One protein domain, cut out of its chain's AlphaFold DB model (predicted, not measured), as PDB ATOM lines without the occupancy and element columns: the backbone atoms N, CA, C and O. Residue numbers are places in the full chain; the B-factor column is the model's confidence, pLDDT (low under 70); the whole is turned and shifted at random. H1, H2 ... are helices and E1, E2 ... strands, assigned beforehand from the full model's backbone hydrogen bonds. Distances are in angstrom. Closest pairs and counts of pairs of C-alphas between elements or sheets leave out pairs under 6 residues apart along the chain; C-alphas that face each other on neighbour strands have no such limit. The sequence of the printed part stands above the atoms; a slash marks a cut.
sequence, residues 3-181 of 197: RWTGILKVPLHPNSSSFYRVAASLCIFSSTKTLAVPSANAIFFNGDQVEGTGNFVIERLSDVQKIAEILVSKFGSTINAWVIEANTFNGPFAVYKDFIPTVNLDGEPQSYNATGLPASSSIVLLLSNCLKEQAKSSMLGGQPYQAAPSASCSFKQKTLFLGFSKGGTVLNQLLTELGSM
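This is residues 3 to 181 of the 197 residues of the protein "uncharacterized protein LOC113732004 isoform X1" of Coffea arabica (UniProt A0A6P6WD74). Picture a twisted five-stranded sheet with helices over both of its faces: H2 covers one face, while on the other the long H3 crosses E1, E2 and E4, and H4 lies over the edge strand E7. The small hairpin E5 and E6 lies away from this sheet, and the short H1 makes a corner with the beginning of H2, off the sheet. The printed part has 179 residues with four named helices and seven named strands, in the order E1 E2 E3 H1 H2 E4 E5 E6 H3 E7 H4; its class is mixed, helices and strands. The large sheet runs E1 E2 E4 E3 E7 and is mixed, and the small one, E5 E6, is antiparallel. The whole is compact, with a radius of gyration of the C-alphas of 16.7 A and spans of 47 by 44 by 34 A.

Find C-alpha 3 at (92.559, 85.611, 75.536), where E1 begins; it takes residues 3 to 10, 19.7 A long, and bends by 59 degrees at residue 7. Read on to E2, residues 20 to 28, 22.9 A, and E3, residues 40 to 45, 16.7 A. H1 is residues 56 to 62, and after one residue H2 takes residues 64 to 75, 16.4 A. E4, residues 79 to 84, is 16.1 A long; the short E5, residues 88 to 90, and E6, residues 93 to 95, follow. Look for C-alpha 118 at (93.671, 67.713, 51.259): there H3 begins, and it runs 31.6 A through residues 118 to 139. E7 is residues 158 to 163, 16.7 A, and H4, residues 167 to 179, 18.9 A, ends at C-alpha 179, (88.693, 56.891, 58.075).

Begin at edge strand E1, which forms an antiparallel hairpin with E2; N 4 and O 26 are 2.9 A apart, within hydrogen-bond range. E2 and E4 are antiparallel, with N 23 and O 83 at 2.9 A. E4 and E3 are parallel at 14 degrees, with N 42 and O 80 at 2.8 A. E3 and edge strand E7 are parallel too, with N 43 and O 160 at 2.8 A. E3, H1 H2 and E4 make a strand-helix-strand unit, two parallel neighbour strands with helices between, and its crossover is right-handed. In this arrangement of three layers, helices on both faces of a sheet, H2 is on one face at a height over the sheet of 7.9 A, over E2 and E4; its closest C-alphas to E4 are those of Ala 68 and Ala 81, 5.7 A. On the opposite face H3 runs across the strands, at 65 degrees to E1 on the local plane; its closest C-alphas to E1 are those of Cys 130 and Val 10, 6.1 A. H4 is on the same face as H3 and over E7, and their closest C-alphas, Leu 171 and Gly 163, are 6.4 A apart. H3 touches H4 with residues 119 to 120 alone, at a steep tilt of 62 degrees, opposite ways; the C-alphas of Ala 119 and Leu 174 are closest, 5.3 A. H1 is not on the sheet and only just touches H2, only at the corner, with 3 pairs of C-alphas within 8 A; Leu 61 and Ile 67 have the closest, 6.0 A. In the hairpin E5 and E6, N 90 and O 93 are 2.9 A apart. Every O i to N i+4 pair is within hydrogen-bond range in H1, H2 and H3, and 8 of 9 in H4.

The two C-alphas farthest apart are those of Ser 31 and Gln 110, 49.2 A. The printed part has no cut. The long links are E2 to E3, E6 to H3 with 22 residues, and H3 to E7 with 18. The mean pLDDT of the printed part is 88.7; look at residues 138 to 156, which are under 70.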
ATOM      1  N   ARG A   3      92.818  85.989  76.923       91.00
ATOM      2  CA  ARG A   3      92.559  85.611  75.536       91.00
ATOM      3  C   ARG A   3      92.948  86.722  74.578       91.00
ATOM      4  O   ARG A   3      92.647  87.888  74.815       91.00
ATOM      5  N   TRP A   4      93.584  86.333  73.483       93.94
ATOM      6  CA  TRP A   4      93.676  87.162  72.296       93.94
ATOM      7  C   TRP A   4      92.490  86.841  71.388       93.94
ATOM      8  O   TRP A   4      92.180  85.671  71.168       93.94
ATOM      9  N   THR A   5      91.826  87.866  70.865       94.31
ATOM     10  CA  THR A   5      90.708  87.710  69.929       94.31
ATOM     11  C   THR A   5      90.902  88.631  68.745       94.31
ATOM     12  O   THR A   5      91.217  89.805  68.936       94.31
ATOM     13  N   GLY A   6      90.671  88.129  67.540       94.69
ATOM     14  CA  GLY A   6      90.796  88.931  66.332       94.69
ATOM     15  C   GLY A   6      90.407  88.166  65.078       94.69
ATOM     16  O   GLY A   6      90.267  86.942  65.096       94.69
ATOM     17  N   ILE A   7      90.242  88.905  63.985       96.75
ATOM     18  CA  ILE A   7      90.027  88.348  62.649       96.75
ATOM     19  C   ILE A   7      91.336  88.469  61.877       96.75
ATOM     20  O   ILE A   7      91.877  89.562  61.719       96.75
ATOM     21  N   LEU A   8      91.835  87.340  61.386       95.38
ATOM     22  CA  LEU A   8      93.038  87.250  60.574       95.38
ATOM     23  C   LEU A   8      92.650  87.062  59.107       95.38
ATOM     24  O   LEU A   8      91.739  86.295  58.794       95.38
ATOM     25  N   LYS A   9      93.365  87.743  58.208       94.94
ATOM     26  CA  LYS A   9      93.339  87.467  56.767       94.94
ATOM     27  C   LYS A   9      94.583  86.661  56.429       94.94
ATOM     28  O   LYS A   9      95.688  87.184  56.526       94.94
ATOM     29  N   VAL A  10      94.408  85.389  56.089       94.12
ATOM     30  CA  VAL A  10      95.515  84.428  56.045       94.12
ATOM     31  C   VAL A  10      95.595  83.778  54.667       94.12
ATOM     32  O   VAL A  10      94.619  83.158  54.238       94.12
ATOM     33  N   PRO A  11      96.726  83.898  53.949       93.38
ATOM     34  CA  PRO A  11      96.928  83.143  52.723       93.38
ATOM     35  C   PRO A  11      97.195  81.678  53.076       93.38
ATOM     36  O   PRO A  11      97.957  81.375  54.001       93.38
ATOM     37  N   LEU A  12      96.579  80.754  52.340       92.38
ATOM     38  CA  LEU A  12      96.841  79.330  52.544       92.38
ATOM     39  C   LEU A  12      98.198  78.935  51.951       92.38
ATOM     40  O   LEU A  12      99.046  78.378  52.644       92.38
ATOM     41  N   HIS A  13      98.429  79.301  50.688       88.25
ATOM     42  CA  HIS A  13      99.679  79.046  49.980       88.25
ATOM     43  C   HIS A  13     100.528  80.319  49.848       88.25
ATOM     44  O   HIS A  13      99.975  81.419  49.731       88.25
ATOM     45  N   PRO A  14     101.870  80.192  49.826       76.62
ATOM     46  CA  PRO A  14     102.757  81.310  49.527       76.62
ATOM     47  C   PRO A  14     102.381  81.947  48.183       76.62
ATOM     48  O   PRO A  14     102.160  81.235  47.208       76.62
ATOM     49  N   ASN A  15     102.322  83.279  48.133       73.00
ATOM     50  CA  ASN A  15     101.986  84.069  46.937       73.00
ATOM     51  C   ASN A  15     100.542  83.937  46.418       73.00
ATOM     52  O   ASN A  15     100.252  84.410  45.319       73.00
ATOM     53  N   SER A  16      99.624  83.342  47.187       80.06
ATOM     54  CA  SER A  16      98.201  83.410  46.843       80.06
ATOM     55  C   SER A  16      97.686  84.847  46.949       80.06
ATOM     56  O   SER A  16      97.975  85.548  47.919       80.06
ATOM     57  N   SER A  17      96.883  85.272  45.973       80.75
ATOM     58  CA  SER A  17      96.101  86.510  46.051       80.75
ATOM     59  C   SER A  17      94.799  86.340  46.842       80.75
ATOM     60  O   SER A  17      94.164  87.336  47.189       80.75
ATOM     61  N   SER A  18      94.394  85.098  47.134       87.81
ATOM     62  CA  SER A  18      93.223  84.790  47.954       87.81
ATOM     63  C   SER A  18      93.598  84.594  49.421       87.81
ATOM     64  O   SER A  18      94.641  84.026  49.759       87.81
ATOM     65  N   PHE A  19      92.703  85.038  50.301       93.81
ATOM     66  CA  PHE A  19      92.886  84.986  51.745       93.81
ATOM     67  C   PHE A  19      91.662  84.366  52.403       93.81
ATOM     68  O   PHE A  19      90.530  84.682  52.047       93.81
ATOM     69  N   TYR A  20      91.904  83.536  53.407       96.31
ATOM     70  CA  TYR A  20      90.874  83.092  54.332       96.31
ATOM     71  C   TYR A  20      90.659  84.150  55.404       96.31
ATOM     72  O   TYR A  20      91.627  84.695  55.942       96.31
ATOM     73  N   ARG A  21      89.397  84.420  55.740       96.62
ATOM     74  CA  ARG A  21      89.043  85.168  56.947       96.62
ATOM     75  C   ARG A  21      88.858  84.168  58.081       96.62
ATOM     76  O   ARG A  21      87.997  83.295  58.015       96.62
ATOM     77  N   VAL A  22      89.692  84.288  59.109       98.00
ATOM     78  CA  VAL A  22      89.668  83.398  60.273       98.00
ATOM     79  C   VAL A  22      89.473  84.230  61.528       98.00
ATOM     80  O   VAL A  22      90.366  84.983  61.918       98.00
ATOM     81  N   ALA A  23      88.316  84.100  62.174       98.06
ATOM     82  CA  ALA A  23      88.139  84.633  63.516       98.06
ATOM     83  C   ALA A  23      88.745  83.653  64.518       98.06
ATOM     84  O   ALA A  23      88.412  82.467  64.539       98.06
ATOM     85  N   ALA A  24      89.658  84.148  65.338       97.44
ATOM     86  CA  ALA A  24      90.407  83.344  66.280       97.44
ATOM     87  C   ALA A  24      90.256  83.905  67.691       97.44
ATOM     88  O   ALA A  24      90.287  85.116  67.917       97.44
ATOM     89  N   SER A  25      90.096  82.999  68.650       96.88
ATOM     90  CA  SER A  25      90.115  83.279  70.078       96.88
ATOM     91  C   SER A  25      91.120  82.338  70.723       96.88
ATOM     92  O   SER A  25      90.860  81.139  70.833       96.88
ATOM     93  N   LEU A  26      92.272  82.873  71.118       95.69
ATOM     94  CA  LEU A  26      93.444  82.103  71.522       95.69
ATOM     95  C   LEU A  26      93.781  82.346  72.987       95.69
ATOM     96  O   LEU A  26      93.817  83.484  73.449       95.69
ATOM     97  N   CYS A  27      94.062  81.267  73.701       93.94
ATOM     98  CA  CYS A  27      94.582  81.287  75.054       93.94
ATOM     99  C   CYS A  27      95.958  81.961  75.086       93.94
ATOM    100  O   CYS A  27      96.858  81.589  74.333       93.94
ATOM    101  N   ILE A  28      96.133  82.923  75.991       91.25
ATOM    102  CA  ILE A  28      97.418  83.581  76.240       91.25
ATOM    103  C   ILE A  28      97.730  83.618  77.739       91.25
ATOM    104  O   ILE A  28      96.841  83.647  78.600       91.25
ATOM    105  N   PHE A  29      99.015  83.641  78.069       84.94
ATOM    106  CA  PHE A  29      99.467  83.913  79.426       84.94
ATOM    107  C   PHE A  29      99.272  85.396  79.743       84.94
ATOM    108  O   PHE A  29      99.741  86.266  79.012       84.94
ATOM    109  N   SER A  30      98.580  85.696  80.844       80.31
ATOM    110  CA  SER A  30      98.231  87.073  81.212       80.31
ATOM    111  C   SER A  30      99.466  87.958  81.430       80.31
ATOM    112  O   SER A  30      99.432  89.141  81.098       80.31
ATOM    113  N   SER A  31     100.559  87.377  81.938       77.88
ATOM    114  CA  SER A  31     101.812  88.069  82.268       77.88
ATOM    115  C   SER A  31     102.680  88.397  81.053       77.88
ATOM    116  O   SER A  31     103.227  89.490  80.976       77.88
ATOM    117  N   THR A  32     102.816  87.467  80.106       77.31
ATOM    118  CA  THR A  32     103.732  87.595  78.956       77.31
ATOM    119  C   THR A  32     103.015  87.927  77.652       77.31
ATOM    120  O   THR A  32     103.668  88.227  76.658       77.31
ATOM    121  N   LYS A  33     101.679  87.820  77.627       80.50
ATOM    122  CA  LYS A  33     100.835  87.907  76.422       80.50
ATOM    123  C   LYS A  33     101.257  86.946  75.302       80.50
ATOM    124  O   LYS A  33     100.854  87.112  74.155       80.50
ATOM    125  N   THR A  34     102.016  85.905  75.640       84.94
ATOM    126  CA  THR A  34     102.386  84.823  74.725       84.94
ATOM    127  C   THR A  34     101.300  83.754  74.693       84.94
ATOM    128  O   THR A  34     100.526  83.613  75.643       84.94
ATOM    129  N   LEU A  35     101.241  82.991  73.601       87.88
ATOM    130  CA  LEU A  35     100.284  81.896  73.448       87.88
ATOM    131  C   LEU A  35     100.463  80.845  74.547       87.88
ATOM    132  O   LEU A  35     101.576  80.405  74.837       87.88
ATOM    133  N   ALA A  36      99.344  80.441  75.138       88.88
ATOM    134  CA  ALA A  36      99.272  79.365  76.111       88.88
ATOM    135  C   ALA A  36      98.780  78.076  75.444       88.88
ATOM    136  O   ALA A  36      98.031  78.104  74.466       88.88
ATOM    137  N   VAL A  37      99.184  76.935  76.000       89.25
ATOM    138  CA  VAL A  37      98.705  75.620  75.560       89.25
ATOM    139  C   VAL A  37      97.233  75.475  75.976       89.25
ATOM    140  O   VAL A  37      96.950  75.523  77.177       89.25
ATOM    141  N   PRO A  38      96.285  75.317  75.033       92.31
ATOM    142  CA  PRO A  38      94.877  75.180  75.377       92.31
ATOM    143  C   PRO A  38      94.563  73.759  75.866       92.31
ATOM    144  O   PRO A  38      95.264  72.795  75.540       92.31
ATOM    145  N   SER A  39      93.450  73.606  76.585       92.31
ATOM    146  CA  SER A  39      92.929  72.288  76.975       92.31
ATOM    147  C   SER A  39      92.330  71.512  75.795       92.31
ATOM    148  O   SER A  39      92.275  70.284  75.827       92.31
ATOM    149  N   ALA A  40      91.852  72.223  74.771       95.06
ATOM    150  CA  ALA A  40      91.335  71.679  73.517       95.06
ATOM    151  C   ALA A  40      91.306  72.762  72.424       95.06
ATOM    152  O   ALA A  40      91.433  73.955  72.711       95.06
ATOM    153  N   ASN A  41      91.087  72.359  71.175       96.75
ATOM    154  CA  ASN A  41      90.785  73.270  70.068       96.75
ATOM    155  C   ASN A  41      89.346  73.046  69.587       96.75
ATOM    156  O   ASN A  41      88.914  71.904  69.484       96.75
ATOM    157  N   ALA A  42      88.627  74.109  69.247       98.25
ATOM    158  CA  ALA A  42      87.384  74.054  68.486       98.25
ATOM    159  C   ALA A  42      87.609  74.743  67.137       98.25
ATOM    160  O   ALA A  42      88.004  75.907  67.097       98.25
ATOM    161  N   ILE A  43      87.385  74.021  66.044       98.56
ATOM    162  CA  ILE A  43      87.541  74.513  64.677       98.56
ATOM    163  C   ILE A  43      86.177  74.420  64.005       98.56
ATOM    164  O   ILE A  43      85.606  73.337  63.897       98.56
ATOM    165  N   PHE A  44      85.656  75.561  63.574       98.69
ATOM    166  CA  PHE A  44      84.354  75.696  62.945       98.69
ATOM    167  C   PHE A  44      84.520  76.199  61.513       98.69
ATOM    168  O   PHE A  44      85.112  77.255  61.295       98.69
ATOM    169  N   PHE A  45      83.967  75.473  60.548       98.50
ATOM    170  CA  PHE A  45      83.861  75.907  59.157       98.50
ATOM    171  C   PHE A  45      82.496  76.533  58.915       98.50
ATOM    172  O   PHE A  45      81.465  75.894  59.153       98.50
ATOM    173  N   ASN A  46      82.497  77.784  58.462       96.88
ATOM    174  CA  ASN A  46      81.264  78.496  58.177       96.88
ATOM    175  C   ASN A  46      80.582  77.983  56.903       96.88
ATOM    176  O   ASN A  46      81.185  77.323  56.063       96.88
ATOM    177  N   GLY A  47      79.288  78.250  56.801       95.88
ATOM    178  CA  GLY A  47      78.487  77.855  55.655       95.88
ATOM    179  C   GLY A  47      78.353  78.950  54.613       95.88
ATOM    180  O   GLY A  47      79.138  79.895  54.551       95.88
ATOM    181  N   ASP A  48      77.298  78.801  53.821       96.12
ATOM    182  CA  ASP A  48      76.812  79.838  52.922       96.12
ATOM    183  C   ASP A  48      76.501  81.125  53.692       96.12
ATOM    184  O   ASP A  48      76.104  81.096  54.861       96.12
ATOM    185  N   GLN A  49      76.671  82.259  53.021       93.38
ATOM    186  CA  GLN A  49      76.365  83.562  53.591       93.38
ATOM    187  C   GLN A  49      74.859  83.783  53.655       93.38
ATOM    188  O   GLN A  49      74.136  83.633  52.668       93.38
ATOM    189  N   VAL A  50      74.400  84.183  54.838       86.94
ATOM    190  CA  VAL A  50      73.008  84.541  55.098       86.94
ATOM    191  C   VAL A  50      73.019  85.841  55.899       86.94
ATOM    192  O   VAL A  50      73.060  85.837  57.125       86.94
ATOM    193  N   GLU A  51      73.072  86.972  55.202       81.38
ATOM    194  CA  GLU A  51      73.100  88.311  55.808       81.38
ATOM    195  C   GLU A  51      71.878  89.122  55.373       81.38
ATOM    196  O   GLU A  51      71.277  88.859  54.327       81.38
ATOM    197  N   GLY A  52      71.498  90.121  56.175       86.38
ATOM    198  CA  GLY A  52      70.414  91.042  55.821       86.38
ATOM    199  C   GLY A  52      69.017  90.433  55.957       86.38
ATOM    200  O   GLY A  52      68.068  90.885  55.319       86.38
ATOM    201  N   THR A  53      68.875  89.419  56.806       90.38
ATOM    202  CA  THR A  53      67.595  88.767  57.112       90.38
ATOM    203  C   THR A  53      66.734  89.579  58.080       90.38
ATOM    204  O   THR A  53      65.529  89.356  58.177       90.38
ATOM    205  N   GLY A  54      67.353  90.485  58.849       92.31
ATOM    206  CA  GLY A  54      66.699  91.241  59.923       92.31
ATOM    207  C   GLY A  54      66.419  90.412  61.184       92.31
ATOM    208  O   GLY A  54      65.932  90.944  62.182       92.31
ATOM    209  N   ASN A  55      66.745  89.116  61.179       96.19
ATOM    210  CA  ASN A  55      66.627  88.255  62.346       96.19
ATOM    211  C   ASN A  55      67.904  88.333  63.189       96.19
ATOM    212  O   ASN A  55      68.963  87.875  62.768       96.19
ATOM    213  N   PHE A  56      67.794  88.839  64.419       94.88
ATOM    214  CA  PHE A  56      68.950  89.055  65.296       94.88
ATOM    215  C   PHE A  56      69.787  87.791  65.567       94.88
ATOM    216  O   PHE A  56      70.987  87.899  65.814       94.88
ATOM    217  N   VAL A  57      69.175  86.600  65.560       94.44
ATOM    218  CA  VAL A  57      69.895  85.336  65.767       94.44
ATOM    219  C   VAL A  57      70.726  85.011  64.537       94.44
ATOM    220  O   VAL A  57      71.884  84.637  64.692       94.44
ATOM    221  N   ILE A  58      70.156  85.178  63.343       93.00
ATOM    222  CA  ILE A  58      70.860  84.915  62.085       93.00
ATOM    223  C   ILE A  58      72.021  85.895  61.939       93.00
ATOM    224  O   ILE A  58      73.150  85.443  61.827       93.00
ATOM    225  N   GLU A  59      71.789  87.203  62.087       93.94
ATOM    226  CA  GLU A  59      72.869  88.200  61.978       93.94
ATOM    227  C   GLU A  59      74.003  87.931  62.983       93.94
ATOM    228  O   GLU A  59      75.186  88.027  62.660       93.94
ATOM    229  N   ARG A  60      73.658  87.513  64.210       94.00
ATOM    230  CA  ARG A  60      74.648  87.127  65.223       94.00
ATOM    231  C   ARG A  60      75.428  85.864  64.841       94.00
ATOM    232  O   ARG A  60      76.592  85.759  65.217       94.00
ATOM    233  N   LEU A  61      74.794  84.891  64.190       93.56
ATOM    234  CA  LEU A  61      75.436  83.650  63.749       93.56
ATOM    235  C   LEU A  61      76.150  83.791  62.398       93.56
ATOM    236  O   LEU A  61      76.934  82.912  62.063       93.56
ATOM    237  N   SER A  62      75.935  84.885  61.667       92.75
ATOM    238  CA  SER A  62      76.699  85.241  60.465       92.75
ATOM    239  C   SER A  62      78.021  85.940  60.809       92.75
ATOM    240  O   SER A  62      78.996  85.832  60.068       92.75
ATOM    241  N   ASP A  63      78.112  86.587  61.976       94.62
ATOM    242  CA  ASP A  63      79.360  87.175  62.472       94.62
ATOM    243  C   ASP A  63      80.322  86.097  63.011       94.62
ATOM    244  O   ASP A  63      80.156  85.533  64.097       94.62
ATOM    245  N   VAL A  64      81.402  85.858  62.265       95.50
ATOM    246  CA  VAL A  64      82.450  84.881  62.601       95.50
ATOM    247  C   VAL A  64      83.108  85.107  63.971       95.50
ATOM    248  O   VAL A  64      83.484  84.141  64.641       95.50
ATOM    249  N   GLN A  65      83.237  86.353  64.430       96.38
ATOM    250  CA  GLN A  65      83.789  86.664  65.748       96.38
ATOM    251  C   GLN A  65      82.789  86.314  66.851       96.38
ATOM    252  O   GLN A  65      83.181  85.745  67.875       96.38
ATOM    253  N   LYS A  66      81.493  86.557  66.628       97.12
ATOM    254  CA  LYS A  66      80.429  86.118  67.545       97.12
ATOM    255  C   LYS A  66      80.316  84.608  67.631       97.12
ATOM    256  O   LYS A  66      80.133  84.089  68.734       97.12
ATOM    257  N   ILE A  67      80.506  83.888  66.528       97.69
ATOM    258  CA  ILE A  67      80.600  82.424  66.564       97.69
ATOM    259  C   ILE A  67      81.785  81.992  67.441       97.69
ATOM    260  O   ILE A  67      81.614  81.137  68.308       97.69
ATOM    261  N   ALA A  68      82.962  82.614  67.300       97.94
ATOM    262  CA  ALA A  68      84.131  82.275  68.117       97.94
ATOM    263  C   ALA A  68      83.876  82.509  69.619       97.94
ATOM    264  O   ALA A  68      84.211  81.654  70.442       97.94
ATOM    265  N   GLU A  69      83.233  83.624  69.986       97.12
ATOM    266  CA  GLU A  69      82.787  83.900  71.362       97.12
ATOM    267  C   GLU A  69      81.831  82.809  71.877       97.12
ATOM    268  O   GLU A  69      81.983  82.318  73.001       97.12
ATOM    269  N   ILE A  70      80.870  82.385  71.047       97.69
ATOM    270  CA  ILE A  70      79.917  81.320  71.388       97.69
ATOM    271  C   ILE A  70      80.654  80.003  71.642       97.69
ATOM    272  O   ILE A  70      80.402  79.373  72.670       97.69
ATOM    273  N   LEU A  71      81.585  79.602  70.773       98.06
ATOM    274  CA  LEU A  71      82.359  78.367  70.937       98.06
ATOM    275  C   LEU A  71      83.106  78.348  72.275       98.06
ATOM    276  O   LEU A  71      83.012  77.371  73.015       98.06
ATOM    277  N   VAL A  72      83.778  79.444  72.634       97.06
ATOM    278  CA  VAL A  72      84.475  79.567  73.926       97.06
ATOM    279  C   VAL A  72      83.496  79.488  75.095       97.06
ATOM    280  O   VAL A  72      83.756  78.784  76.068       97.06
ATOM    281  N   SER A  73      82.344  80.159  75.000       97.12
ATOM    282  CA  SER A  73      81.324  80.114  76.057       97.12
ATOM    283  C   SER A  73      80.733  78.713  76.265       97.12
ATOM    284  O   SER A  73      80.360  78.365  77.383       97.12
ATOM    285  N   LYS A  74      80.655  77.902  75.200       96.94
ATOM    286  CA  LYS A  74      80.064  76.557  75.222       96.94
ATOM    287  C   LYS A  74      81.059  75.471  75.611       96.94
ATOM    288  O   LYS A  74      80.693  74.565  76.353       96.94
ATOM    289  N   PHE A  75      82.289  75.549  75.112       95.31
ATOM    290  CA  PHE A  75      83.302  74.504  75.284       95.31
ATOM    291  C   PHE A  75      84.342  74.820  76.368       95.31
ATOM    292  O   PHE A  75      85.121  73.943  76.734       95.31
ATOM    293  N   GLY A  76      84.336  76.039  76.913       93.62
ATOM    294  CA  GLY A  76      85.137  76.436  78.067       93.62
ATOM    295  C   GLY A  76      86.184  77.508  77.761       93.62
ATOM    296  O   GLY A  76      86.700  77.643  76.653       93.62
ATOM    297  N   SER A  77      86.554  78.275  78.785       91.81
ATOM    298  CA  SER A  77      87.472  79.417  78.657       91.81
ATOM    299  C   SER A  77      88.936  79.036  78.406       91.81
ATOM    300  O   SER A  77      89.748  79.916  78.120       91.81
ATOM    301  N   THR A  78      89.279  77.749  78.478       92.56
ATOM    302  CA  THR A  78      90.636  77.209  78.288       92.56
ATOM    303  C   THR A  78      90.862  76.592  76.905       92.56
ATOM    304  O   THR A  78      91.931  76.035  76.662       92.56
ATOM    305  N   ILE A  79      89.880  76.663  75.998       95.31
ATOM    306  CA  ILE A  79      90.017  76.163  74.622       95.31
ATOM    307  C   ILE A  79      90.469  77.263  73.661       95.31
ATOM    308  O   ILE A  79      90.123  78.427  73.854       95.31
ATOM    309  N   ASN A  80      91.165  76.911  72.584       97.12
ATOM    310  CA  ASN A  80      91.300  77.802  71.428       97.12
ATOM    311  C   ASN A  80      90.095  77.616  70.505       97.12
ATOM    312  O   ASN A  80      89.682  76.482  70.271       97.12
ATOM    313  N   ALA A  81      89.546  78.703  69.965       98.25
ATOM    314  CA  ALA A  81      88.457  78.655  68.992       98.25
ATOM    315  C   ALA A  81      88.887  79.300  67.672       98.25
ATOM    316  O   ALA A  81      89.478  80.382  67.674       98.25
ATOM    317  N   TRP A  82      88.553  78.640  66.568       98.50
ATOM    318  CA  TRP A  82      88.868  79.044  65.203       98.50
ATOM    319  C   TRP A  82      87.598  78.956  64.365       98.50
ATOM    320  O   TRP A  82      86.996  77.889  64.285       98.50
ATOM    321  N   VAL A  83      87.188  80.055  63.744       98.56
ATOM    322  CA  VAL A  83      86.034  80.112  62.840       98.56
ATOM    323  C   VAL A  83      86.543  80.510  61.466       98.56
ATOM    324  O   VAL A  83      87.073  81.608  61.298       98.56
ATOM    325  N   ILE A  84      86.426  79.597  60.508       98.44
ATOM    326  CA  ILE A  84      87.006  79.697  59.171       98.44
ATOM    327  C   ILE A  84      85.886  79.956  58.169       98.44
ATOM    328  O   ILE A  84      85.033  79.100  57.928       98.44
ATOM    329  N   GLU A  85      85.919  81.126  57.550       97.06
ATOM    330  CA  GLU A  85      85.062  81.469  56.422       97.06
ATOM    331  C   GLU A  85      85.718  81.039  55.105       97.06
ATOM    332  O   GLU A  85      86.941  81.119  54.974       97.06
ATOM    333  N   ALA A  86      84.924  80.583  54.132       95.62
ATOM    334  CA  ALA A  86      85.428  80.289  52.793       95.62
ATOM    335  C   ALA A  86      86.131  81.513  52.181       95.62
ATOM    336  O   ALA A  86      85.723  82.656  52.378       95.62
ATOM    337  N   ASN A  87      87.199  81.283  51.417       93.94
ATOM    338  CA  ASN A  87      87.898  82.369  50.722       93.94
ATOM    339  C   ASN A  87      87.193  82.810  49.427       93.94
ATOM    340  O   ASN A  87      87.542  83.844  48.861       93.94
ATOM    341  N   THR A  88      86.247  82.006  48.940       94.81
ATOM    342  CA  THR A  88      85.557  82.178  47.664       94.81
ATOM    343  C   THR A  88      84.079  81.881  47.859       94.81
ATOM    344  O   THR A  88      83.724  80.895  48.509       94.81
ATOM    345  N   PHE A  89      83.237  82.711  47.248       95.62
ATOM    346  CA  PHE A  89      81.792  82.535  47.213       95.62
ATOM    347  C   PHE A  89      81.277  82.652  45.778       95.62
ATOM    348  O   PHE A  89      81.774  83.479  45.009       95.62
ATOM    349  N   ASN A  90      80.271  81.850  45.431       96.00
ATOM    350  CA  ASN A  90      79.454  82.044  44.236       96.00
ATOM    351  C   ASN A  90      78.063  82.520  44.663       96.00
ATOM    352  O   ASN A  90      77.238  81.733  45.124       96.00
ATOM    353  N   GLY A  91      77.818  83.830  44.592       94.56
ATOM    354  CA  GLY A  91      76.669  84.418  45.281       94.56
ATOM    355  C   GLY A  91      76.765  84.146  46.792       94.56
ATOM    356  O   GLY A  91      77.812  84.435  47.365       94.56
ATOM    357  N   PRO A  92      75.732  83.580  47.445       94.62
ATOM    358  CA  PRO A  92      75.807  83.219  48.860       94.62
ATOM    359  C   PRO A  92      76.579  81.915  49.108       94.62
ATOM    360  O   PRO A  92      76.881  81.605  50.257       94.62
ATOM    361  N   PHE A  93      76.878  81.130  48.066       97.00
ATOM    362  CA  PHE A  93      77.367  79.766  48.232       97.00
ATOM    363  C   PHE A  93      78.860  79.723  48.544       97.00
ATOM    364  O   PHE A  93      79.674  80.204  47.754       97.00
ATOM    365  N   ALA A  94      79.225  79.126  49.676       97.38
ATOM    366  CA  ALA A  94      80.616  78.991  50.096       97.38
ATOM    367  C   ALA A  94      81.338  77.885  49.311       97.38
ATOM    368  O   ALA A  94      80.825  76.775  49.153       97.38
ATOM    369  N   VAL A  95      82.571  78.161  48.869       97.44
ATOM    370  CA  VAL A  95      83.373  77.232  48.057       97.44
ATOM    371  C   VAL A  95      84.701  76.907  48.748       97.44
ATOM    372  O   VAL A  95      85.609  77.734  48.812       97.44
ATOM    373  N   TYR A  96      84.850  75.664  49.216       96.94
ATOM    374  CA  TYR A  96      86.028  75.171  49.953       96.94
ATOM    375  C   TYR A  96      87.001  74.353  49.083       96.94
ATOM    376  O   TYR A  96      87.427  73.257  49.450       96.94
ATOM    377  N   LYS A  97      87.392  74.898  47.927       95.12
ATOM    378  CA  LYS A  97      88.244  74.204  46.938       95.12
ATOM    379  C   LYS A  97      89.628  73.788  47.449       95.12
ATOM    380  O   LYS A  97      90.211  72.848  46.928       95.12
ATOM    381  N   ASP A  98      90.162  74.483  48.453       95.31
ATOM    382  CA  ASP A  98      91.490  74.159  48.983       95.31
ATOM    383  C   ASP A  98      91.448  72.999  49.993       95.31
ATOM    384  O   ASP A  98      92.483  72.442  50.352       95.31
ATOM    385  N   PHE A  99      90.255  72.633  50.468       97.12
ATOM    386  CA  PHE A  99      90.049  71.520  51.396       97.12
ATOM    387  C   PHE A  99      89.444  70.303  50.703       97.12
ATOM    388  O   PHE A  99      89.592  69.195  51.202       97.12
ATOM    389  N   ILE A 100      88.757  70.503  49.577       96.88
ATOM    390  CA  ILE A 100      87.992  69.477  48.870       96.88
ATOM    391  C   ILE A 100      88.502  69.393  47.426       96.88
ATOM    392  O   ILE A 100      88.382  70.382  46.702       96.88
ATOM    393  N   PRO A 101      89.021  68.233  46.974       92.31
ATOM    394  CA  PRO A 101      89.665  68.100  45.663       92.31
ATOM    395  C   PRO A 101      88.808  68.519  44.468       92.31
ATOM    396  O   PRO A 101      89.321  69.090  43.508       92.31
ATOM    397  N   THR A 102      87.515  68.197  44.501       94.00
ATOM    398  CA  THR A 102      86.594  68.416  43.384       94.00
ATOM    399  C   THR A 102      85.302  69.046  43.882       94.00
ATOM    400  O   THR A 102      84.453  68.392  44.487       94.00
ATOM    401  N   VAL A 103      85.145  70.338  43.598       95.75
ATOM    402  CA  VAL A 103      83.930  71.110  43.881       95.75
ATOM    403  C   VAL A 103      83.420  71.769  42.608       95.75
ATOM    404  O   VAL A 103      84.212  72.194  41.763       95.75
ATOM    405  N   ASN A 104      82.100  71.845  42.452       95.25
ATOM    406  CA  ASN A 104      81.497  72.631  41.378       95.25
ATOM    407  C   ASN A 104      81.510  74.139  41.715       95.25
ATOM    408  O   ASN A 104      82.040  74.562  42.744       95.25
ATOM    409  N   LEU A 105      80.917  74.958  40.841       94.50
ATOM    410  CA  LEU A 105      80.871  76.416  41.019       94.50
ATOM    411  C   LEU A 105      80.105  76.854  42.275       94.50
ATOM    412  O   LEU A 105      80.456  77.869  42.865       94.50
ATOM    413  N   ASP A 106      79.118  76.074  42.712       95.12
ATOM    414  CA  ASP A 106      78.323  76.345  43.915       95.12
ATOM    415  C   ASP A 106      78.928  75.714  45.174       95.12
ATOM    416  O   ASP A 106      78.293  75.706  46.227       95.12
ATOM    417  N   GLY A 107      80.143  75.162  45.084       95.75
ATOM    418  CA  GLY A 107      80.860  74.556  46.203       95.75
ATOM    419  C   GLY A 107      80.379  73.158  46.589       95.75
ATOM    420  O   GLY A 107      80.738  72.676  47.664       95.75
ATOM    421  N   GLU A 108      79.568  72.500  45.758       96.88
ATOM    422  CA  GLU A 108      79.136  71.121  46.000       96.88
ATOM    423  C   GLU A 108      80.258  70.134  45.653       96.88
ATOM    424  O   GLU A 108      80.792  70.185  44.536       96.88
ATOM    425  N   PRO A 109      80.625  69.225  46.574       96.50
ATOM    426  CA  PRO A 109      81.612  68.191  46.306       96.50
ATOM    427  C   PRO A 109      81.051  67.150  45.333       96.50
ATOM    428  O   PRO A 109      79.941  66.654  45.517       96.50
ATOM    429  N   GLN A 110      81.836  66.757  44.329       95.06
ATOM    430  CA  GLN A 110      81.460  65.627  43.467       95.06
ATOM    431  C   GLN A 110      81.672  64.285  44.181       95.06
ATOM    432  O   GLN A 110      80.891  63.348  44.021       95.06
ATOM    433  N   SER A 111      82.747  64.192  44.960       95.50
ATOM    434  CA  SER A 111      83.070  63.060  45.822       95.50
ATOM    435  C   SER A 111      84.052  63.498  46.908       95.50
ATOM    436  O   SER A 111      84.682  64.551  46.806       95.50
ATOM    437  N   TYR A 112      84.189  62.676  47.947       97.12
ATOM    438  CA  TYR A 112      85.251  62.819  48.938       97.12
ATOM    439  C   TYR A 112      86.368  61.821  48.640       97.12
ATOM    440  O   TYR A 112      86.099  60.681  48.254       97.12
ATOM    441  N   ASN A 113      87.624  62.239  48.797       94.94
ATOM    442  CA  ASN A 113      88.784  61.415  48.457       94.94
ATOM    443  C   ASN A 113      89.944  61.669  49.423       94.94
ATOM    444  O   ASN A 113      90.447  62.784  49.503       94.94
ATOM    445  N   ALA A 114      90.398  60.629  50.123       95.88
ATOM    446  CA  ALA A 114      91.487  60.721  51.096       95.88
ATOM    447  C   ALA A 114      92.885  60.924  50.480       95.88
ATOM    448  O   ALA A 114      93.840  61.244  51.192       95.88
ATOM    449  N   THR A 115      93.034  60.726  49.169       94.69
ATOM    450  CA  THR A 115      94.323  60.804  48.469       94.69
ATOM    451  C   THR A 115      94.952  62.183  48.642       94.69
ATOM    452  O   THR A 115      94.369  63.192  48.254       94.69
ATOM    453  N   GLY A 116      96.163  62.225  49.199       93.62
ATOM    454  CA  GLY A 116      96.901  63.473  49.411       93.62
ATOM    455  C   GLY A 116      96.461  64.283  50.634       93.62
ATOM    456  O   GLY A 116      97.031  65.346  50.861       93.62
ATOM    457  N   LEU A 117      95.504  63.785  51.431       96.12
ATOM    458  CA  LEU A 117      95.067  64.397  52.693       96.12
ATOM    459  C   LEU A 117      94.724  65.903  52.578       96.12
ATOM    460  O   LEU A 117      95.268  66.718  53.334       96.12
ATOM    461  N   PRO A 118      93.884  66.307  51.606       96.62
ATOM    462  CA  PRO A 118      93.671  67.713  51.259       96.62
ATOM    463  C   PRO A 118      93.082  68.545  52.407       96.62
ATOM    464  O   PRO A 118      93.596  69.624  52.697       96.62
ATOM    465  N   ALA A 119      92.055  68.065  53.111       97.75
ATOM    466  CA  ALA A 119      91.443  68.812  54.201       97.75
ATOM    467  C   ALA A 119      92.390  68.917  55.394       97.75
ATOM    468  O   ALA A 119      92.651  70.024  55.863       97.75
ATOM    469  N   SER A 120      92.936  67.806  55.889       97.00
ATOM    470  CA  SER A 120      93.816  67.832  57.063       97.00
ATOM    471  C   SER A 120      95.090  68.651  56.819       97.00
ATOM    472  O   SER A 120      95.446  69.478  57.663       97.00
ATOM    473  N   SER A 121      95.724  68.513  55.650       96.56
ATOM    474  CA  SER A 121      96.911  69.296  55.280       96.56
ATOM    475  C   SER A 121      96.601  70.790  55.197       96.56
ATOM    476  O   SER A 121      97.322  71.603  55.784       96.56
ATOM    477  N   SER A 122      95.498  71.166  54.541       97.31
ATOM    478  CA  SER A 122      95.074  72.565  54.432       97.31
ATOM    479  C   SER A 122      94.673  73.161  55.782       97.31
ATOM    480  O   SER A 122      95.003  74.311  56.059       97.31
ATOM    481  N   ILE A 123      94.044  72.390  56.673       97.75
ATOM    482  CA  ILE A 123      93.721  72.827  58.041       97.75
ATOM    483  C   ILE A 123      94.992  73.144  58.820       97.75
ATOM    484  O   ILE A 123      95.121  74.233  59.381       97.75
ATOM    485  N   VAL A 124      95.944  72.210  58.849       96.44
ATOM    486  CA  VAL A 124      97.208  72.393  59.575       96.44
ATOM    487  C   VAL A 124      97.974  73.591  59.018       96.44
ATOM    488  O   VAL A 124      98.457  74.425  59.789       96.44
ATOM    489  N   LEU A 125      98.039  73.718  57.691       96.69
ATOM    490  CA  LEU A 125      98.704  74.832  57.025       96.69
ATOM    491  C   LEU A 125      98.035  76.173  57.350       96.69
ATOM    492  O   LEU A 125      98.723  77.120  57.736       96.69
ATOM    493  N   LEU A 126      96.703  76.249  57.264       97.50
ATOM    494  CA  LEU A 126      95.947  77.464  57.562       97.50
ATOM    495  C   LEU A 126      96.155  77.907  59.009       97.50
ATOM    496  O   LEU A 126      96.468  79.071  59.255       97.50
ATOM    497  N   LEU A 127      96.017  76.991  59.970       96.69
ATOM    498  CA  LEU A 127      96.180  77.304  61.389       96.69
ATOM    499  C   LEU A 127      97.626  77.693  61.721       96.69
ATOM    500  O   LEU A 127      97.845  78.649  62.465       96.69
ATOM    501  N   SER A 128      98.616  77.025  61.122       94.94
ATOM    502  CA  SER A 128     100.024  77.419  61.245       94.94
ATOM    503  C   SER A 128     100.250  78.848  60.745       94.94
ATOM    504  O   SER A 128     100.903  79.653  61.416       94.94
ATOM    505  N   ASN A 129      99.666  79.200  59.600       95.25
ATOM    506  CA  ASN A 129      99.763  80.550  59.057       95.25
ATOM    507  C   ASN A 129      99.008  81.570  59.922       95.25
ATOM    508  O   ASN A 129      99.529  82.661  60.137       95.25
ATOM    509  N   CYS A 130      97.860  81.215  60.511       95.06
ATOM    510  CA  CYS A 130      97.158  82.079  61.464       95.06
ATOM    511  C   CYS A 130      98.051  82.445  62.658       95.06
ATOM    512  O   CYS A 130      98.136  83.612  63.035       95.06
ATOM    513  N   LEU A 131      98.755  81.463  63.227       93.69
ATOM    514  CA  LEU A 131      99.676  81.694  64.342       93.69
ATOM    515  C   LEU A 131     100.836  82.619  63.941       93.69
ATOM    516  O   LEU A 131     101.216  83.495  64.715       93.69
ATOM    517  N   LYS A 132     101.365  82.478  62.718       92.00
ATOM    518  CA  LYS A 132     102.395  83.386  62.181       92.00
ATOM    519  C   LYS A 132     101.866  84.812  62.005       92.00
ATOM    520  O   LYS A 132     102.553  85.757  62.384       92.00
ATOM    521  N   GLU A 133     100.663  84.985  61.458       90.88
ATOM    522  CA  GLU A 133     100.053  86.311  61.266       90.88
ATOM    523  C   GLU A 133      99.704  86.994  62.598       90.88
ATOM    524  O   GLU A 133      99.933  88.195  62.771       90.88
ATOM    525  N   GLN A 134      99.231  86.233  63.587       88.44
ATOM    526  CA  GLN A 134      98.987  86.749  64.934       88.44
ATOM    527  C   GLN A 134     100.294  87.157  65.633       88.44
ATOM    528  O   GLN A 134     100.338  88.208  66.284       88.44
ATOM    529  N   ALA A 135     101.377  86.397  65.443       85.12
ATOM    530  CA  ALA A 135     102.692  86.755  65.962       85.12
ATOM    531  C   ALA A 135     103.197  88.076  65.361       85.12
ATOM    532  O   ALA A 135     103.587  88.976  66.103       85.12
ATOM    533  N   LYS A 136     103.105  88.247  64.033       84.06
ATOM    534  CA  LYS A 136     103.455  89.509  63.350       84.06
ATOM    535  C   LYS A 136     102.638  90.693  63.870       84.06
ATOM    536  O   LYS A 136     103.194  91.757  64.129       84.06
ATOM    537  N   SER A 137     101.338  90.491  64.070       72.00
ATOM    538  CA  SER A 137     100.434  91.527  64.584       72.00
ATOM    539  C   SER A 137     100.768  91.934  66.026       72.00
ATOM    540  O   SER A 137     100.602  93.093  66.393       72.00
ATOM    541  N   SER A 138     101.289  91.006  66.834       65.81
ATOM    542  CA  SER A 138     101.707  91.267  68.220       65.81
ATOM    543  C   SER A 138     103.066  91.979  68.303       65.81
ATOM    544  O   SER A 138     103.284  92.794  69.197       65.81
ATOM    545  N   MET A 139     103.962  91.735  67.340       54.66
ATOM    546  CA  MET A 139     105.278  92.387  67.244       54.66
ATOM    547  C   MET A 139     105.192  93.887  66.953       54.66
ATOM    548  O   MET A 139     106.029  94.646  67.438       54.66
ATOM    549  N   LEU A 140     104.162  94.331  66.222       51.81
ATOM    550  CA  LEU A 140     103.897  95.760  66.008       51.81
ATOM    551  C   LEU A 140     103.574  96.510  67.322       51.81
ATOM    552  O   LEU A 140     103.635  97.735  67.346       51.81
ATOM    553  N   GLY A 141     103.262  95.784  68.405       46.94
ATOM    554  CA  GLY A 141     103.029  96.300  69.760       46.94
ATOM    555  C   GLY A 141     104.230  96.205  70.715       46.94
ATOM    556  O   GLY A 141     104.088  96.559  71.883       46.94
ATOM    557  N   GLY A 142     105.406  95.760  70.247       39.28
ATOM    558  CA  GLY A 142     106.676  95.974  70.949       39.28
ATOM    559  C   GLY A 142     107.148  94.907  71.943       39.28
ATOM    560  O   GLY A 142     107.678  95.291  72.980       39.28
ATOM    561  N   GLN A 143     107.058  93.604  71.643       40.69
ATOM    562  CA  GLN A 143     107.928  92.588  72.276       40.69
ATOM    563  C   GLN A 143     108.259  91.424  71.318       40.69
ATOM    564  O   GLN A 143     107.354  90.920  70.652       40.69
ATOM    565  N   PRO A 144     109.528  90.964  71.258       36.97
ATOM    566  CA  PRO A 144     109.938  89.826  70.441       36.97
ATOM    567  C   PRO A 144     109.318  88.507  70.931       36.97
ATOM    568  O   PRO A 144     109.468  88.125  72.089       36.97
ATOM    569  N   TYR A 145     108.668  87.769  70.023       47.00
ATOM    570  CA  TYR A 145     108.365  86.345  70.199       47.00
ATOM    571  C   TYR A 145     109.644  85.583  70.552       47.00
ATOM    572  O   TYR A 145     110.533  85.423  69.716       47.00
ATOM    573  N   GLN A 146     109.673  85.012  71.750       39.41
ATOM    574  CA  GLN A 146     110.423  83.795  72.016       39.41
ATOM    575  C   GLN A 146     109.421  82.644  72.040       39.41
ATOM    576  O   GLN A 146     108.495  82.626  72.852       39.41
ATOM    577  N   ALA A 147     109.585  81.697  71.116       40.75
ATOM    578  CA  ALA A 147     108.914  80.412  71.216       40.75
ATOM    579  C   ALA A 147     109.375  79.764  72.528       40.75
ATOM    580  O   ALA A 147     110.557  79.458  72.686       40.75
ATOM    581  N   ALA A 148     108.463  79.624  73.491       41.09
ATOM    582  CA  ALA A 148     108.762  78.892  74.713       41.09
ATOM    583  C   ALA A 148     109.165  77.452  74.343       41.09
ATOM    584  O   ALA A 148     108.591  76.896  73.397       41.09
ATOM    585  N   PRO A 149     110.135  76.844  75.054       38.12
ATOM    586  CA  PRO A 149     110.554  75.486  74.770       38.12
ATOM    587  C   PRO A 149     109.340  74.569  74.848       38.12
ATOM    588  O   PRO A 149     108.564  74.615  75.805       38.12
ATOM    589  N   SER A 150     109.176  73.765  73.805       44.81
ATOM    590  CA  SER A 150     108.171  72.722  73.681       44.81
ATOM    591  C   SER A 150     108.271  71.768  74.867       44.81
ATOM    592  O   SER A 150     109.047  70.815  74.851       44.81
ATOM    593  N   ALA A 151     107.482  72.031  75.908       41.88
ATOM    594  CA  ALA A 151     107.174  71.032  76.911       41.88
ATOM    595  C   ALA A 151     106.461  69.895  76.175       41.88
ATOM    596  O   ALA A 151     105.403  70.108  75.578       41.88
ATOM    597  N   SER A 152     107.063  68.706  76.178       43.72
ATOM    598  CA  SER A 152     106.465  67.475  75.666       43.72
ATOM    599  C   SER A 152     105.272  67.090  76.543       43.72
ATOM    600  O   SER A 152     105.313  66.196  77.381       43.72
ATOM    601  N   CYS A 153     104.168  67.804  76.376       38.81
ATOM    602  CA  CYS A 153     102.909  67.434  76.978       38.81
ATOM    603  C   CYS A 153     102.293  66.328  76.121       38.81
ATOM    604  O   CYS A 153     101.629  66.596  75.124       38.81
ATOM    605  N   SER A 154     102.515  65.081  76.541       47.50
ATOM    606  CA  SER A 154     101.856  63.855  76.057       47.50
ATOM    607  C   SER A 154     100.349  63.823  76.393       47.50
ATOM    608  O   SER A 154      99.768  62.795  76.733       47.50
ATOM    609  N   PHE A 155      99.675  64.969  76.338       52.16
ATOM    610  CA  PHE A 155      98.227  65.016  76.425       52.16
ATOM    611  C   PHE A 155      97.692  64.855  75.008       52.16
ATOM    612  O   PHE A 155      97.996  65.669  74.139       52.16
ATOM    613  N   LYS A 156      96.876  63.817  74.769       66.44
ATOM    614  CA  LYS A 156      95.990  63.756  73.596       66.44
ATOM    615  C   LYS A 156      95.102  65.004  73.627       66.44
ATOM    616  O   LYS A 156      94.038  64.999  74.248       66.44
ATOM    617  N   GLN A 157      95.566  66.095  73.024       77.19
ATOM    618  CA  GLN A 157      94.803  67.328  72.935       77.19
ATOM    619  C   GLN A 157      93.576  67.053  72.076       77.19
ATOM    620  O   GLN A 157      93.682  66.594  70.939       77.19
ATOM    621  N   LYS A 158      92.397  67.287  72.650       91.62
ATOM    622  CA  LYS A 158      91.136  67.086  71.944       91.62
ATOM    623  C   LYS A 158      90.934  68.233  70.958       91.62
ATOM    624  O   LYS A 158      91.116  69.398  71.315       91.62
ATOM    625  N   THR A 159      90.507  67.901  69.748       95.56
ATOM    626  CA  THR A 159      90.092  68.882  68.744       95.56
ATOM    627  C   THR A 159      88.658  68.581  68.340       95.56
ATOM    628  O   THR A 159      88.350  67.460  67.939       95.56
ATOM    629  N   LEU A 160      87.780  69.567  68.486       97.25
ATOM    630  CA  LEU A 160      86.396  69.517  68.043       97.25
ATOM    631  C   LEU A 160      86.311  70.161  66.663       97.25
ATOM    632  O   LEU A 160      86.673  71.327  66.510       97.25
ATOM    633  N   PHE A 161      85.812  69.414  65.686       97.94
ATOM    634  CA  PHE A 161      85.503  69.936  64.361       97.94
ATOM    635  C   PHE A 161      84.001  70.156  64.240       97.94
ATOM    636  O   PHE A 161      83.208  69.280  64.582       97.94
ATOM    637  N   LEU A 162      83.618  71.334  63.761       98.31
ATOM    638  CA  LEU A 162      82.241  71.721  63.493       98.31
ATOM    639  C   LEU A 162      82.153  72.303  62.082       98.31
ATOM    640  O   LEU A 162      83.075  72.966  61.614       98.31
ATOM    641  N   GLY A 163      81.030  72.076  61.419       97.44
ATOM    642  CA  GLY A 163      80.747  72.647  60.111       97.44
ATOM    643  C   GLY A 163      79.255  72.887  59.972       97.44
ATOM    644  O   GLY A 163      78.455  72.056  60.401       97.44
ATOM    645  N   PHE A 164      78.883  74.029  59.401       95.69
ATOM    646  CA  PHE A 164      77.493  74.376  59.114       95.69
ATOM    647  C   PHE A 164      77.296  74.600  57.613       95.69
ATOM    648  O   PHE A 164      78.171  75.165  56.966       95.69
ATOM    649  N   SER A 165      76.162  74.159  57.056       95.62
ATOM    650  CA  SER A 165      75.909  74.134  55.603       95.62
ATOM    651  C   SER A 165      77.137  73.609  54.830       95.62
ATOM    652  O   SER A 165      77.669  72.547  55.166       95.62
ATOM    653  N   LYS A 166      77.653  74.374  53.862       96.19
ATOM    654  CA  LYS A 166      78.873  74.079  53.105       96.19
ATOM    655  C   LYS A 166      80.132  73.892  53.949       96.19
ATOM    656  O   LYS A 166      81.002  73.138  53.540       96.19
ATOM    657  N   GLY A 167      80.231  74.458  55.147       97.62
ATOM    658  CA  GLY A 167      81.337  74.151  56.057       97.62
ATOM    659  C   GLY A 167      81.357  72.684  56.502       97.62
ATOM    660  O   GLY A 167      82.415  72.126  56.788       97.62
ATOM    661  N   GLY A 168      80.200  72.012  56.507       97.94
ATOM    662  CA  GLY A 168      80.092  70.579  56.792       97.94
ATOM    663  C   GLY A 168      80.741  69.689  55.727       97.94
ATOM    664  O   GLY A 168      81.174  68.581  56.036       97.94
ATOM    665  N   THR A 169      80.888  70.165  54.487       98.06
ATOM    666  CA  THR A 169      81.527  69.369  53.425       98.06
ATOM    667  C   THR A 169      83.032  69.224  53.658       98.06
ATOM    668  O   THR A 169      83.589  68.168  53.357       98.06
ATOM    669  N   VAL A 170      83.674  70.214  54.294       98.31
ATOM    670  CA  VAL A 170      85.069  70.119  54.759       98.31
ATOM    671  C   VAL A 170      85.212  69.030  55.820       98.31
ATOM    672  O   VAL A 170      86.166  68.255  55.787       98.31
ATOM    673  N   LEU A 171      84.245  68.925  56.739       97.81
ATOM    674  CA  LEU A 171      84.224  67.866  57.752       97.81
ATOM    675  C   LEU A 171      84.086  66.483  57.117       97.81
ATOM    676  O   LEU A 171      84.804  65.569  57.508       97.81
ATOM    677  N   ASN A 172      83.208  66.322  56.130       97.75
ATOM    678  CA  ASN A 172      83.037  65.045  55.436       97.75
ATOM    679  C   ASN A 172      84.319  64.608  54.712       97.75
ATOM    680  O   ASN A 172      84.701  63.436  54.768       97.75
ATOM    681  N   GLN A 173      85.015  65.555  54.080       98.31
ATOM    682  CA  GLN A 173      86.313  65.307  53.462       98.31
ATOM    683  C   GLN A 173      87.370  64.920  54.510       98.31
ATOM    684  O   GLN A 173      88.048  63.907  54.353       98.31
ATOM    685  N   LEU A 174      87.441  65.643  55.632       98.00
ATOM    686  CA  LEU A 174      88.331  65.306  56.745       98.00
ATOM    687  C   LEU A 174      88.028  63.917  57.333       98.00
ATOM    688  O   LEU A 174      88.946  63.156  57.618       98.00
ATOM    689  N   LEU A 175      86.755  63.557  57.503       96.94
ATOM    690  CA  LEU A 175      86.353  62.235  57.989       96.94
ATOM    691  C   LEU A 175      86.730  61.127  57.005       96.94
ATOM    692  O   LEU A 175      87.140  60.051  57.434       96.94
ATOM    693  N   THR A 176      86.636  61.395  55.702       97.12
ATOM    694  CA  THR A 176      87.075  60.463  54.655       97.12
ATOM    695  C   THR A 176      88.578  60.206  54.755       97.12
ATOM    696  O   THR A 176      89.017  59.058  54.677       97.12
ATOM    697  N   GLU A 177      89.368  61.256  54.991       97.06
ATOM    698  CA  GLU A 177      90.809  61.150  55.234       97.06
ATOM    699  C   GLU A 177      91.116  60.336  56.488       97.06
ATOM    700  O   GLU A 177      91.829  59.340  56.404       97.06
ATOM    701  N   LEU A 178      90.531  60.707  57.631       94.38
ATOM    702  CA  LEU A 178      90.759  60.031  58.911       94.38
ATOM    703  C   LEU A 178      90.315  58.564  58.885       94.38
ATOM    704  O   LEU A 178      90.992  57.712  59.453       94.38
ATOM    705  N   GLY A 179      89.202  58.255  58.217       94.44
ATOM    706  CA  GLY A 179      88.693  56.891  58.075       94.44
ATOM    707  C   GLY A 179      89.544  56.005  57.164       94.44
ATOM    708  O   GLY A 179      89.461  54.785  57.257       94.44
ATOM    709  N   SER A 180      90.378  56.607  56.314       90.00
ATOM    710  CA  SER A 180      91.312  55.891  55.437       90.00
ATOM    711  C   SER A 180      92.681  55.658  56.087       90.00
ATOM    712  O   SER A 180      93.539  55.015  55.486       90.00
ATOM    713  N   MET A 181      92.914  56.185  57.295       86.06
ATOM    714  CA  MET A 181      94.164  55.992  58.029       86.06
ATOM    715  C   MET A 181      94.146  54.649  58.764       86.06
ATOM    716  O   MET A 181      93.215  54.349  59.510       86.06
TER     717      MET A 181